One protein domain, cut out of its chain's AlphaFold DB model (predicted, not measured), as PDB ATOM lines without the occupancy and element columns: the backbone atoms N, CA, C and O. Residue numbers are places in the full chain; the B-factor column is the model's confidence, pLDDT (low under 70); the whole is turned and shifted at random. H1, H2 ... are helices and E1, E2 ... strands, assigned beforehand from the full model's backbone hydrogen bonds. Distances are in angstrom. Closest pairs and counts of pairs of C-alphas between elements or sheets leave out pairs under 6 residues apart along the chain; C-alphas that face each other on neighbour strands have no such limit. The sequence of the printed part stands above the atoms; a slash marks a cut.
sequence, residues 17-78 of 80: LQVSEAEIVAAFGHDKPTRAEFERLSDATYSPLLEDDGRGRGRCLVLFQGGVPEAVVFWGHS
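What this domain is: This is residues 17 to 78 of the 80 residues of an uncharacterized protein of Catenulispora acidiphila (strain DSM 44928 / JCM 14897 / NBRC 102108 / NRRL B-24433 / ID139908) (UniProt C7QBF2). A long, two-stranded hairpin of E1 and E2 makes most of the length of this domain, with the three helices gathered on one side of it and the opposite side bare. H2 packs on the hairpin, H1 crosses it near E1 at a wide angle to H2, and the short H3 sits by the end where E1 begins and E2 ends. The printed part has 62 residues, with three named helices and then two named strands in the order H1, H2, H3, E1, E2; the sheet is antiparallel, in the order E1 - E2, and the class is mixed, helices and strands. It is compact, with a radius of gyration of the C-alphas of 11.0 A, and elongated, spanning 34 by 21 by 19 A.

Where its parts are: Find C-alpha 58 at (-5.453, -75.888, -0.733); from there E1, residues 58 to 65, runs 22.7 A. E2, residues 68 to 76, runs back 23.7 A to C-alpha 76 at (-6.512, -79.439, 0.614), and it bends by 52 degrees at residue 71. Earlier in the printed part, look at C-alpha 21 at (9.855, -76.924, -3.636), where H1, residues 21 to 28, begins its 10.3 A. H2, residues 35 to 43, covers 12.3 A, and H3, residues 48 to 51, covers 5.2 A.

How they stand to each other: Begin with the hairpin E1 and E2, whose directions stand at 155 degrees. There you find N 61 and O 73 within hydrogen-bond range at 3.0 A, and N 70 and O 63 at 2.8 A. Beside E1, residues 17 to 18 form a short parallel pairing with residues 59 to 60. Go next to H2: its closest C-alphas to E1 are Arg 35 and Leu 63, 6.0 A apart, and to E2 Ser 42 and Trp 75, 7.4 A apart. H1 comes nearest E1 at the C-alphas of Ile 24 and Leu 61, 7.9 A apart, and is apart from E2. H1 and H2 are close but not clearly touching, with the C-alphas of Phe 28 and Glu 37 closest at 7.4 A. Their lines are only just about perpendicular, at 73 degrees. H3 and E2 are closest at the C-alphas of Leu 50 and Gly 76, 6.1 A apart. H2 and H3 are apart. In H1 and H2 every O i to N i+4 pair is within hydrogen-bond range, while H3 is too short for such a pair.

The domain as a whole: Look for the two farthest C-alphas at Arg 55 and Gly 66, 34.0 A apart. The printed part has no cut, and none of its links between elements is long. The mean pLDDT of the printed part is 78.6; look with care at residue 17, residues 44 to 57 and residues 77 to 78, which are under 70.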
ATOM      1  N   LEU A  17      -2.761 -71.951  -4.150       68.81
ATOM      2  CA  LEU A  17      -1.331 -71.703  -3.996       68.81
ATOM      3  C   LEU A  17      -0.538 -72.860  -4.605       68.81
ATOM      4  O   LEU A  17      -0.818 -74.032  -4.359       68.81
ATOM      5  N   GLN A  18       0.470 -72.547  -5.416       74.06
ATOM      6  CA  GLN A  18       1.437 -73.563  -5.811       74.06
ATOM      7  C   GLN A  18       2.298 -73.901  -4.592       74.06
ATOM      8  O   GLN A  18       2.841 -72.997  -3.960       74.06
ATOM      9  N   VAL A  19       2.435 -75.189  -4.277       78.00
ATOM     10  CA  VAL A  19       3.362 -75.637  -3.234       78.00
ATOM     11  C   VAL A  19       4.800 -75.313  -3.660       78.00
ATOM     12  O   VAL A  19       5.205 -75.572  -4.800       78.00
ATOM     13  N   SER A  20       5.576 -74.736  -2.747       81.88
ATOM     14  CA  SER A  20       6.988 -74.431  -2.976       81.88
ATOM     15  C   SER A  20       7.823 -75.710  -2.943       81.88
ATOM     16  O   SER A  20       7.505 -76.634  -2.200       81.88
ATOM     17  N   GLU A  21       8.950 -75.758  -3.660       83.19
ATOM     18  CA  GLU A  21       9.855 -76.924  -3.636       83.19
ATOM     19  C   GLU A  21      10.277 -77.310  -2.206       83.19
ATOM     20  O   GLU A  21      10.255 -78.484  -1.854       83.19
ATOM     21  N   ALA A  22      10.559 -76.324  -1.347       83.75
ATOM     22  CA  ALA A  22      10.880 -76.558   0.061       83.75
ATOM     23  C   ALA A  22       9.753 -77.273   0.829       83.75
ATOM     24  O   ALA A  22      10.021 -78.095   1.699       83.75
ATOM     25  N   GLU A  23       8.495 -76.990   0.491       82.44
ATOM     26  CA  GLU A  23       7.321 -77.609   1.111       82.44
ATOM     27  C   GLU A  23       7.099 -79.027   0.571       82.44
ATOM     28  O   GLU A  23       6.754 -79.922   1.339       82.44
ATOM     29  N   ILE A  24       7.387 -79.261  -0.718       85.00
ATOM     30  CA  ILE A  24       7.427 -80.615  -1.295       85.00
ATOM     31  C   ILE A  24       8.484 -81.450  -0.572       85.00
ATOM     32  O   ILE A  24       8.184 -82.535  -0.083       85.00
ATOM     33  N   VAL A  25       9.708 -80.936  -0.458       87.94
ATOM     34  CA  VAL A  25      10.811 -81.651   0.191       87.94
ATOM     35  C   VAL A  25      10.512 -81.892   1.670       87.94
ATOM     36  O   VAL A  25      10.802 -82.974   2.171       87.94
ATOM     37  N   ALA A  26       9.886 -80.942   2.367       85.19
ATOM     38  CA  ALA A  26       9.480 -81.131   3.759       85.19
ATOM     39  C   ALA A  26       8.421 -82.238   3.927       85.19
ATOM     40  O   ALA A  26       8.484 -82.985   4.901       85.19
ATOM     41  N   ALA A  27       7.473 -82.366   2.991       83.06
ATOM     42  CA  ALA A  27       6.413 -83.375   3.056       83.06
ATOM     43  C   ALA A  27       6.844 -84.763   2.557       83.06
ATOM     44  O   ALA A  27       6.488 -85.771   3.160       83.06
ATOM     45  N   PHE A  28       7.598 -84.825   1.459       85.81
ATOM     46  CA  PHE A  28       7.920 -86.070   0.751       85.81
ATOM     47  C   PHE A  28       9.381 -86.511   0.919       85.81
ATOM     48  O   PHE A  28       9.735 -87.628   0.560       85.81
ATOM     49  N   GLY A  29      10.252 -85.652   1.456       87.25
ATOM     50  CA  GLY A  29      11.696 -85.895   1.567       87.25
ATOM     51  C   GLY A  29      12.484 -85.638   0.276       87.25
ATOM     52  O   GLY A  29      13.711 -85.720   0.287       87.25
ATOM     53  N   HIS A  30      11.806 -85.317  -0.831       89.19
ATOM     54  CA  HIS A  30      12.395 -85.011  -2.139       89.19
ATOM     55  C   HIS A  30      11.469 -84.129  -2.990       89.19
ATOM     56  O   HIS A  30      10.292 -83.988  -2.684       89.19
ATOM     57  N   ASP A  31      11.980 -83.570  -4.090       90.19
ATOM     58  CA  ASP A  31      11.283 -82.613  -4.965       90.19
ATOM     59  C   ASP A  31      10.336 -83.257  -6.001       90.19
ATOM     60  O   ASP A  31       9.572 -82.556  -6.662       90.19
ATOM     61  N   LYS A  32      10.362 -84.592  -6.144       91.31
ATOM     62  CA  LYS A  32       9.608 -85.336  -7.182       91.31
ATOM     63  C   LYS A  32       8.640 -86.384  -6.620       91.31
ATOM     64  O   LYS A  32       8.887 -87.576  -6.800       91.31
ATOM     65  N   PRO A  33       7.571 -85.976  -5.920       90.94
ATOM     66  CA  PRO A  33       6.605 -86.900  -5.336       90.94
ATOM     67  C   PRO A  33       5.895 -87.717  -6.412       90.94
ATOM     68  O   PRO A  33       5.540 -87.211  -7.476       90.94
ATOM     69  N   THR A  34       5.657 -88.987  -6.120       93.19
ATOM     70  CA  THR A  34       4.867 -89.886  -6.963       93.19
ATOM     71  C   THR A  34       3.404 -89.909  -6.526       93.19
ATOM     72  O   THR A  34       3.061 -89.563  -5.393       93.19
ATOM     73  N   ARG A  35       2.519 -90.390  -7.405       89.94
ATOM     74  CA  ARG A  35       1.097 -90.592  -7.081       89.94
ATOM     75  C   ARG A  35       0.884 -91.456  -5.838       89.94
ATOM     76  O   ARG A  35       0.096 -91.090  -4.976       89.94
ATOM     77  N   ALA A  36       1.632 -92.548  -5.710       89.31
ATOM     78  CA  ALA A  36       1.507 -93.454  -4.571       89.31
ATOM     79  C   ALA A  36       1.948 -92.816  -3.242       89.31
ATOM     80  O   ALA A  36       1.499 -93.232  -2.176       89.31
ATOM     81  N   GLU A  37       2.875 -91.860  -3.275       89.06
ATOM     82  CA  GLU A  37       3.287 -91.103  -2.088       89.06
ATOM     83  C   GLU A  37       2.249 -90.055  -1.725       89.06
ATOM     84  O   GLU A  37       1.881 -89.945  -0.560       89.06
ATOM     85  N   PHE A  38       1.736 -89.343  -2.729       87.56
ATOM     86  CA  PHE A  38       0.649 -88.394  -2.548       87.56
ATOM     87  C   PHE A  38      -0.585 -89.056  -1.932       87.56
ATOM     88  O   PHE A  38      -1.087 -88.567  -0.930       87.56
ATOM     89  N   GLU A  39      -1.030 -90.195  -2.466       86.44
ATOM     90  CA  GLU A  39      -2.195 -90.924  -1.950       86.44
ATOM     91  C   GLU A  39      -1.992 -91.356  -0.490       86.44
ATOM     92  O   GLU A  39      -2.841 -91.075   0.355       86.44
ATOM     93  N   ARG A  40      -0.824 -91.932  -0.165       84.94
ATOM     94  CA  ARG A  40      -0.463 -92.310   1.215       84.94
ATOM     95  C   ARG A  40      -0.514 -91.131   2.183       84.94
ATOM     96  O   ARG A  40      -0.954 -91.284   3.317       84.94
ATOM     97  N   LEU A  41      -0.031 -89.974   1.746       80.25
ATOM     98  CA  LEU A  41       0.094 -88.791   2.589       80.25
ATOM     99  C   LEU A  41      -1.212 -87.978   2.643       80.25
ATOM    100  O   LEU A  41      -1.471 -87.304   3.630       80.25
ATOM    101  N   SER A  42      -2.069 -88.097   1.625       74.75
ATOM    102  CA  SER A  42      -3.427 -87.539   1.611       74.75
ATOM    103  C   SER A  42      -4.409 -88.310   2.498       74.75
ATOM    104  O   SER A  42      -5.339 -87.712   3.031       74.75
ATOM    105  N   ASP A  43      -4.195 -89.620   2.668       72.06
ATOM    106  CA  ASP A  43      -4.993 -90.478   3.552       72.06
ATOM    107  C   ASP A  43      -4.598 -90.298   5.027       72.06
ATOM    108  O   ASP A  43      -5.440 -90.349   5.929       72.06
ATOM    109  N   ALA A  44      -3.318 -89.990   5.280       68.69
ATOM    110  CA  ALA A  44      -2.859 -89.543   6.585       68.69
ATOM    111  C   ALA A  44      -3.610 -88.254   6.957       68.69
ATOM    112  O   ALA A  44      -3.382 -87.190   6.391       68.69
ATOM    113  N   THR A  45      -4.518 -88.362   7.928       57.06
ATOM    114  CA  THR A  45      -5.526 -87.358   8.329       57.06
ATOM    115  C   THR A  45      -4.947 -86.004   8.788       57.06
ATOM    116  O   THR A  45      -5.685 -85.119   9.209       57.06
ATOM    117  N   TYR A  46      -3.631 -85.816   8.724       55.62
ATOM    118  CA  TYR A  46      -2.946 -84.638   9.218       55.62
ATOM    119  C   TYR A  46      -1.755 -84.293   8.325       55.62
ATOM    120  O   TYR A  46      -0.745 -84.997   8.314       55.62
ATOM    121  N   SER A  47      -1.870 -83.186   7.595       61.62
ATOM    122  CA  SER A  47      -0.732 -82.562   6.931       61.62
ATOM    123  C   SER A  47      -0.530 -81.173   7.520       61.62
ATOM    124  O   SER A  47      -1.423 -80.335   7.369       61.62
ATOM    125  N   PRO A  48       0.629 -80.883   8.134       62.06
ATOM    126  CA  PRO A  48       0.919 -79.554   8.669       62.06
ATOM    127  C   PRO A  48       0.924 -78.470   7.579       62.06
ATOM    128  O   PRO A  48       0.768 -77.291   7.875       62.06
ATOM    129  N   LEU A  49       1.045 -78.858   6.302       63.72
ATOM    130  CA  LEU A  49       0.920 -77.943   5.164       63.72
ATOM    131  C   LEU A  49      -0.521 -77.476   4.909       63.72
ATOM    132  O   LEU A  49      -0.708 -76.498   4.195       63.72
ATOM    133  N   LEU A  50      -1.524 -78.170   5.454       63.91
ATOM    134  CA  LEU A  50      -2.943 -77.838   5.296       63.91
ATOM    135  C   LEU A  50      -3.550 -77.173   6.537       63.91
ATOM    136  O   LEU A  50      -4.656 -76.642   6.452       63.91
ATOM    137  N   GLU A  51      -2.849 -77.187   7.673       61.66
ATOM    138  CA  GLU A  51      -3.347 -76.611   8.929       61.66
ATOM    139  C   GLU A  51      -3.480 -75.086   8.882       61.66
ATOM    140  O   GLU A  51      -4.407 -74.535   9.473       61.66
ATOM    141  N   ASP A  52      -2.587 -74.404   8.161       58.28
ATOM    142  CA  ASP A  52      -2.536 -72.936   8.136       58.28
ATOM    143  C   ASP A  52      -3.487 -72.316   7.093       58.28
ATOM    144  O   ASP A  52      -3.824 -71.135   7.147       58.28
ATOM    145  N   ASP A  53      -3.965 -73.116   6.138       57.62
ATOM    146  CA  ASP A  53      -4.663 -72.608   4.955       57.62
ATOM    147  C   ASP A  53      -6.171 -72.350   5.194       57.62
ATOM    148  O   ASP A  53      -6.788 -71.540   4.506       57.62
ATOM    149  N   GLY A  54      -6.783 -72.920   6.234       55.16
ATOM    150  CA  GLY A  54      -8.197 -72.679   6.546       55.16
ATOM    151  C   GLY A  54      -9.187 -73.268   5.521       55.16
ATOM    152  O   GLY A  54      -8.829 -73.902   4.528       55.16
ATOM    153  N   ARG A  55     -10.492 -73.115   5.791       58.56
ATOM    154  CA  ARG A  55     -11.572 -73.759   5.016       58.56
ATOM    155  C   ARG A  55     -11.611 -73.249   3.569       58.56
ATOM    156  O   ARG A  55     -11.686 -72.043   3.348       58.56
ATOM    157  N   GLY A  56     -11.650 -74.168   2.599       54.94
ATOM    158  CA  GLY A  56     -11.760 -73.833   1.173       54.94
ATOM    159  C   GLY A  56     -10.445 -73.408   0.521       54.94
ATOM    160  O   GLY A  56     -10.468 -72.871  -0.585       54.94
ATOM    161  N   ARG A  57      -9.311 -73.646   1.188       65.81
ATOM    162  CA  ARG A  57      -7.977 -73.450   0.627       65.81
ATOM    163  C   ARG A  57      -7.256 -74.773   0.451       65.81
ATOM    164  O   ARG A  57      -7.517 -75.765   1.133       65.81
ATOM    165  N   GLY A  58      -6.342 -74.773  -0.502       72.50
ATOM    166  CA  GLY A  58      -5.453 -75.888  -0.733       72.50
ATOM    167  C   GLY A  58      -4.427 -75.541  -1.786       72.50
ATOM    168  O   GLY A  58      -4.414 -74.446  -2.356       72.50
ATOM    169  N   ARG A  59      -3.535 -76.489  -2.015       78.31
ATOM    170  CA  ARG A  59      -2.333 -76.263  -2.789       78.31
ATOM    171  C   ARG A  59      -2.233 -77.223  -3.948       78.31
ATOM    172  O   ARG A  59      -2.663 -78.368  -3.859       78.31
ATOM    173  N   CYS A  60      -1.628 -76.761  -5.029       83.75
ATOM    174  CA  CYS A  60      -1.354 -77.599  -6.185       83.75
ATOM    175  C   CYS A  60       0.105 -78.057  -6.170       83.75
ATOM    176  O   CYS A  60       1.005 -77.243  -5.938       83.75
ATOM    177  N   LEU A  61       0.341 -79.332  -6.479       86.56
ATOM    178  CA  LEU A  61       1.680 -79.867  -6.726       86.56
ATOM    179  C   LEU A  61       1.712 -80.782  -7.953       86.56
ATOM    180  O   LEU A  61       0.687 -81.305  -8.395       86.56
ATOM    181  N   VAL A  62       2.912 -80.961  -8.502       90.50
ATOM    182  CA  VAL A  62       3.174 -81.834  -9.650       90.50
ATOM    183  C   VAL A  62       3.632 -83.197  -9.149       90.50
ATOM    184  O   VAL A  62       4.538 -83.287  -8.326       90.50
ATOM    185  N   LEU A  63       3.023 -84.250  -9.682       90.94
ATOM    186  CA  LEU A  63       3.425 -85.630  -9.471       90.94
ATOM    187  C   LEU A  63       4.323 -86.107 -10.602       90.94
ATOM    188  O   LEU A  63       4.162 -85.702 -11.755       90.94
ATOM    189  N   PHE A  64       5.231 -87.013 -10.270       93.00
ATOM    190  CA  PHE A  64       6.204 -87.572 -11.191       93.00
ATOM    191  C   PHE A  64       6.079 -89.092 -11.279       93.00
ATOM    192  O   PHE A  64       5.837 -89.776 -10.285       93.00
ATOM    193  N   GLN A  65       6.340 -89.625 -12.469       93.12
ATOM    194  CA  GLN A  65       6.519 -91.051 -12.717       93.12
ATOM    195  C   GLN A  65       7.811 -91.253 -13.501       93.12
ATOM    196  O   GLN A  65       8.011 -90.659 -14.559       93.12
ATOM    197  N   GLY A  66       8.734 -92.055 -12.966       90.12
ATOM    198  CA  GLY A  66      10.030 -92.280 -13.621       90.12
ATOM    199  C   GLY A  66      10.833 -90.992 -13.857       90.12
ATOM    200  O   GLY A  66      11.569 -90.898 -14.833       90.12
ATOM    201  N   GLY A  67      10.665 -89.981 -12.996       87.06
ATOM    202  CA  GLY A  67      11.334 -88.681 -13.113       87.06
ATOM    203  C   GLY A  67      10.707 -87.707 -14.116       87.06
ATOM    204  O   GLY A  67      11.217 -86.596 -14.260       87.06
ATOM    205  N   VAL A  68       9.605 -88.082 -14.772       90.50
ATOM    206  CA  VAL A  68       8.853 -87.236 -15.709       90.50
ATOM    207  C   VAL A  68       7.583 -86.710 -15.026       90.50
ATOM    208  O   VAL A  68       6.928 -87.494 -14.340       90.50
ATOM    209  N   PRO A  69       7.213 -85.423 -15.192       90.75
ATOM    210  CA  PRO A  69       5.920 -84.906 -14.740       90.75
ATOM    211  C   PRO A  69       4.754 -85.705 -15.341       90.75
ATOM    212  O   PRO A  69       4.637 -85.803 -16.561       90.75
ATOM    213  N   GLU A  70       3.897 -86.262 -14.489       92.38
ATOM    214  CA  GLU A  70       2.740 -87.083 -14.877       92.38
ATOM    215  C   GLU A  70       1.429 -86.301 -14.734       92.38
ATOM    216  O   GLU A  70       0.596 -86.302 -15.639       92.38
ATOM    217  N   ALA A  71       1.230 -85.638 -13.591       87.88
ATOM    218  CA  ALA A  71      -0.055 -85.045 -13.233       87.88
ATOM    219  C   ALA A  71       0.105 -83.833 -12.312       87.88
ATOM    220  O   ALA A  71       1.106 -83.696 -11.617       87.88
ATOM    221  N   VAL A  72      -0.921 -82.984 -12.268       86.62
ATOM    222  CA  VAL A  72      -1.076 -81.946 -11.244       86.62
ATOM    223  C   VAL A  72      -2.216 -82.361 -10.327       86.62
ATOM    224  O   VAL A  72      -3.285 -82.733 -10.812       86.62
ATOM    225  N   VAL A  73      -1.990 -82.307  -9.018       85.94
ATOM    226  CA  VAL A  73      -2.993 -82.658  -8.007       85.94
ATOM    227  C   VAL A  73      -3.241 -81.503  -7.055       85.94
ATOM    228  O   VAL A  73      -2.340 -80.710  -6.776       85.94
ATOM    229  N   PHE A  74      -4.478 -81.425  -6.567       82.56
ATOM    230  CA  PHE A  74      -4.883 -80.519  -5.504       82.56
ATOM    231  C   PHE A  74      -4.793 -81.236  -4.161       82.56
ATOM    232  O   PHE A  74      -5.300 -82.346  -4.003       82.56
ATOM    233  N   TRP A  75      -4.177 -80.574  -3.194       78.56
ATOM    234  CA  TRP A  75      -4.036 -81.033  -1.828       78.56
ATOM    235  C   TRP A  75      -4.663 -80.006  -0.891       78.56
ATOM    236  O   TRP A  75      -4.160 -78.893  -0.757       78.56
ATOM    237  N   GLY A  76      -5.788 -80.349  -0.270       74.38
ATOM    238  CA  GLY A  76      -6.512 -79.439   0.614       74.38
ATOM    239  C   GLY A  76      -7.858 -79.992   1.055       74.38
ATOM    240  O   GLY A  76      -8.309 -81.029   0.568       74.38
ATOM    241  N   HIS A  77      -8.511 -79.278   1.968       63.34
ATOM    242  CA  HIS A  77      -9.845 -79.624   2.441       63.34
ATOM    243  C   HIS A  77     -10.899 -78.889   1.607       63.34
ATOM    244  O   HIS A  77     -11.130 -77.690   1.788       63.34
ATOM    245  N   SER A  78     -11.579 -79.616   0.711       56.53
ATOM    246  CA  SER A  78     -12.881 -79.166   0.206       56.53
ATOM    247  C   SER A  78     -13.859 -79.226   1.373       56.53
ATOM    248  O   SER A  78     -14.283 -80.302   1.779       56.53
TER     249      SER A  78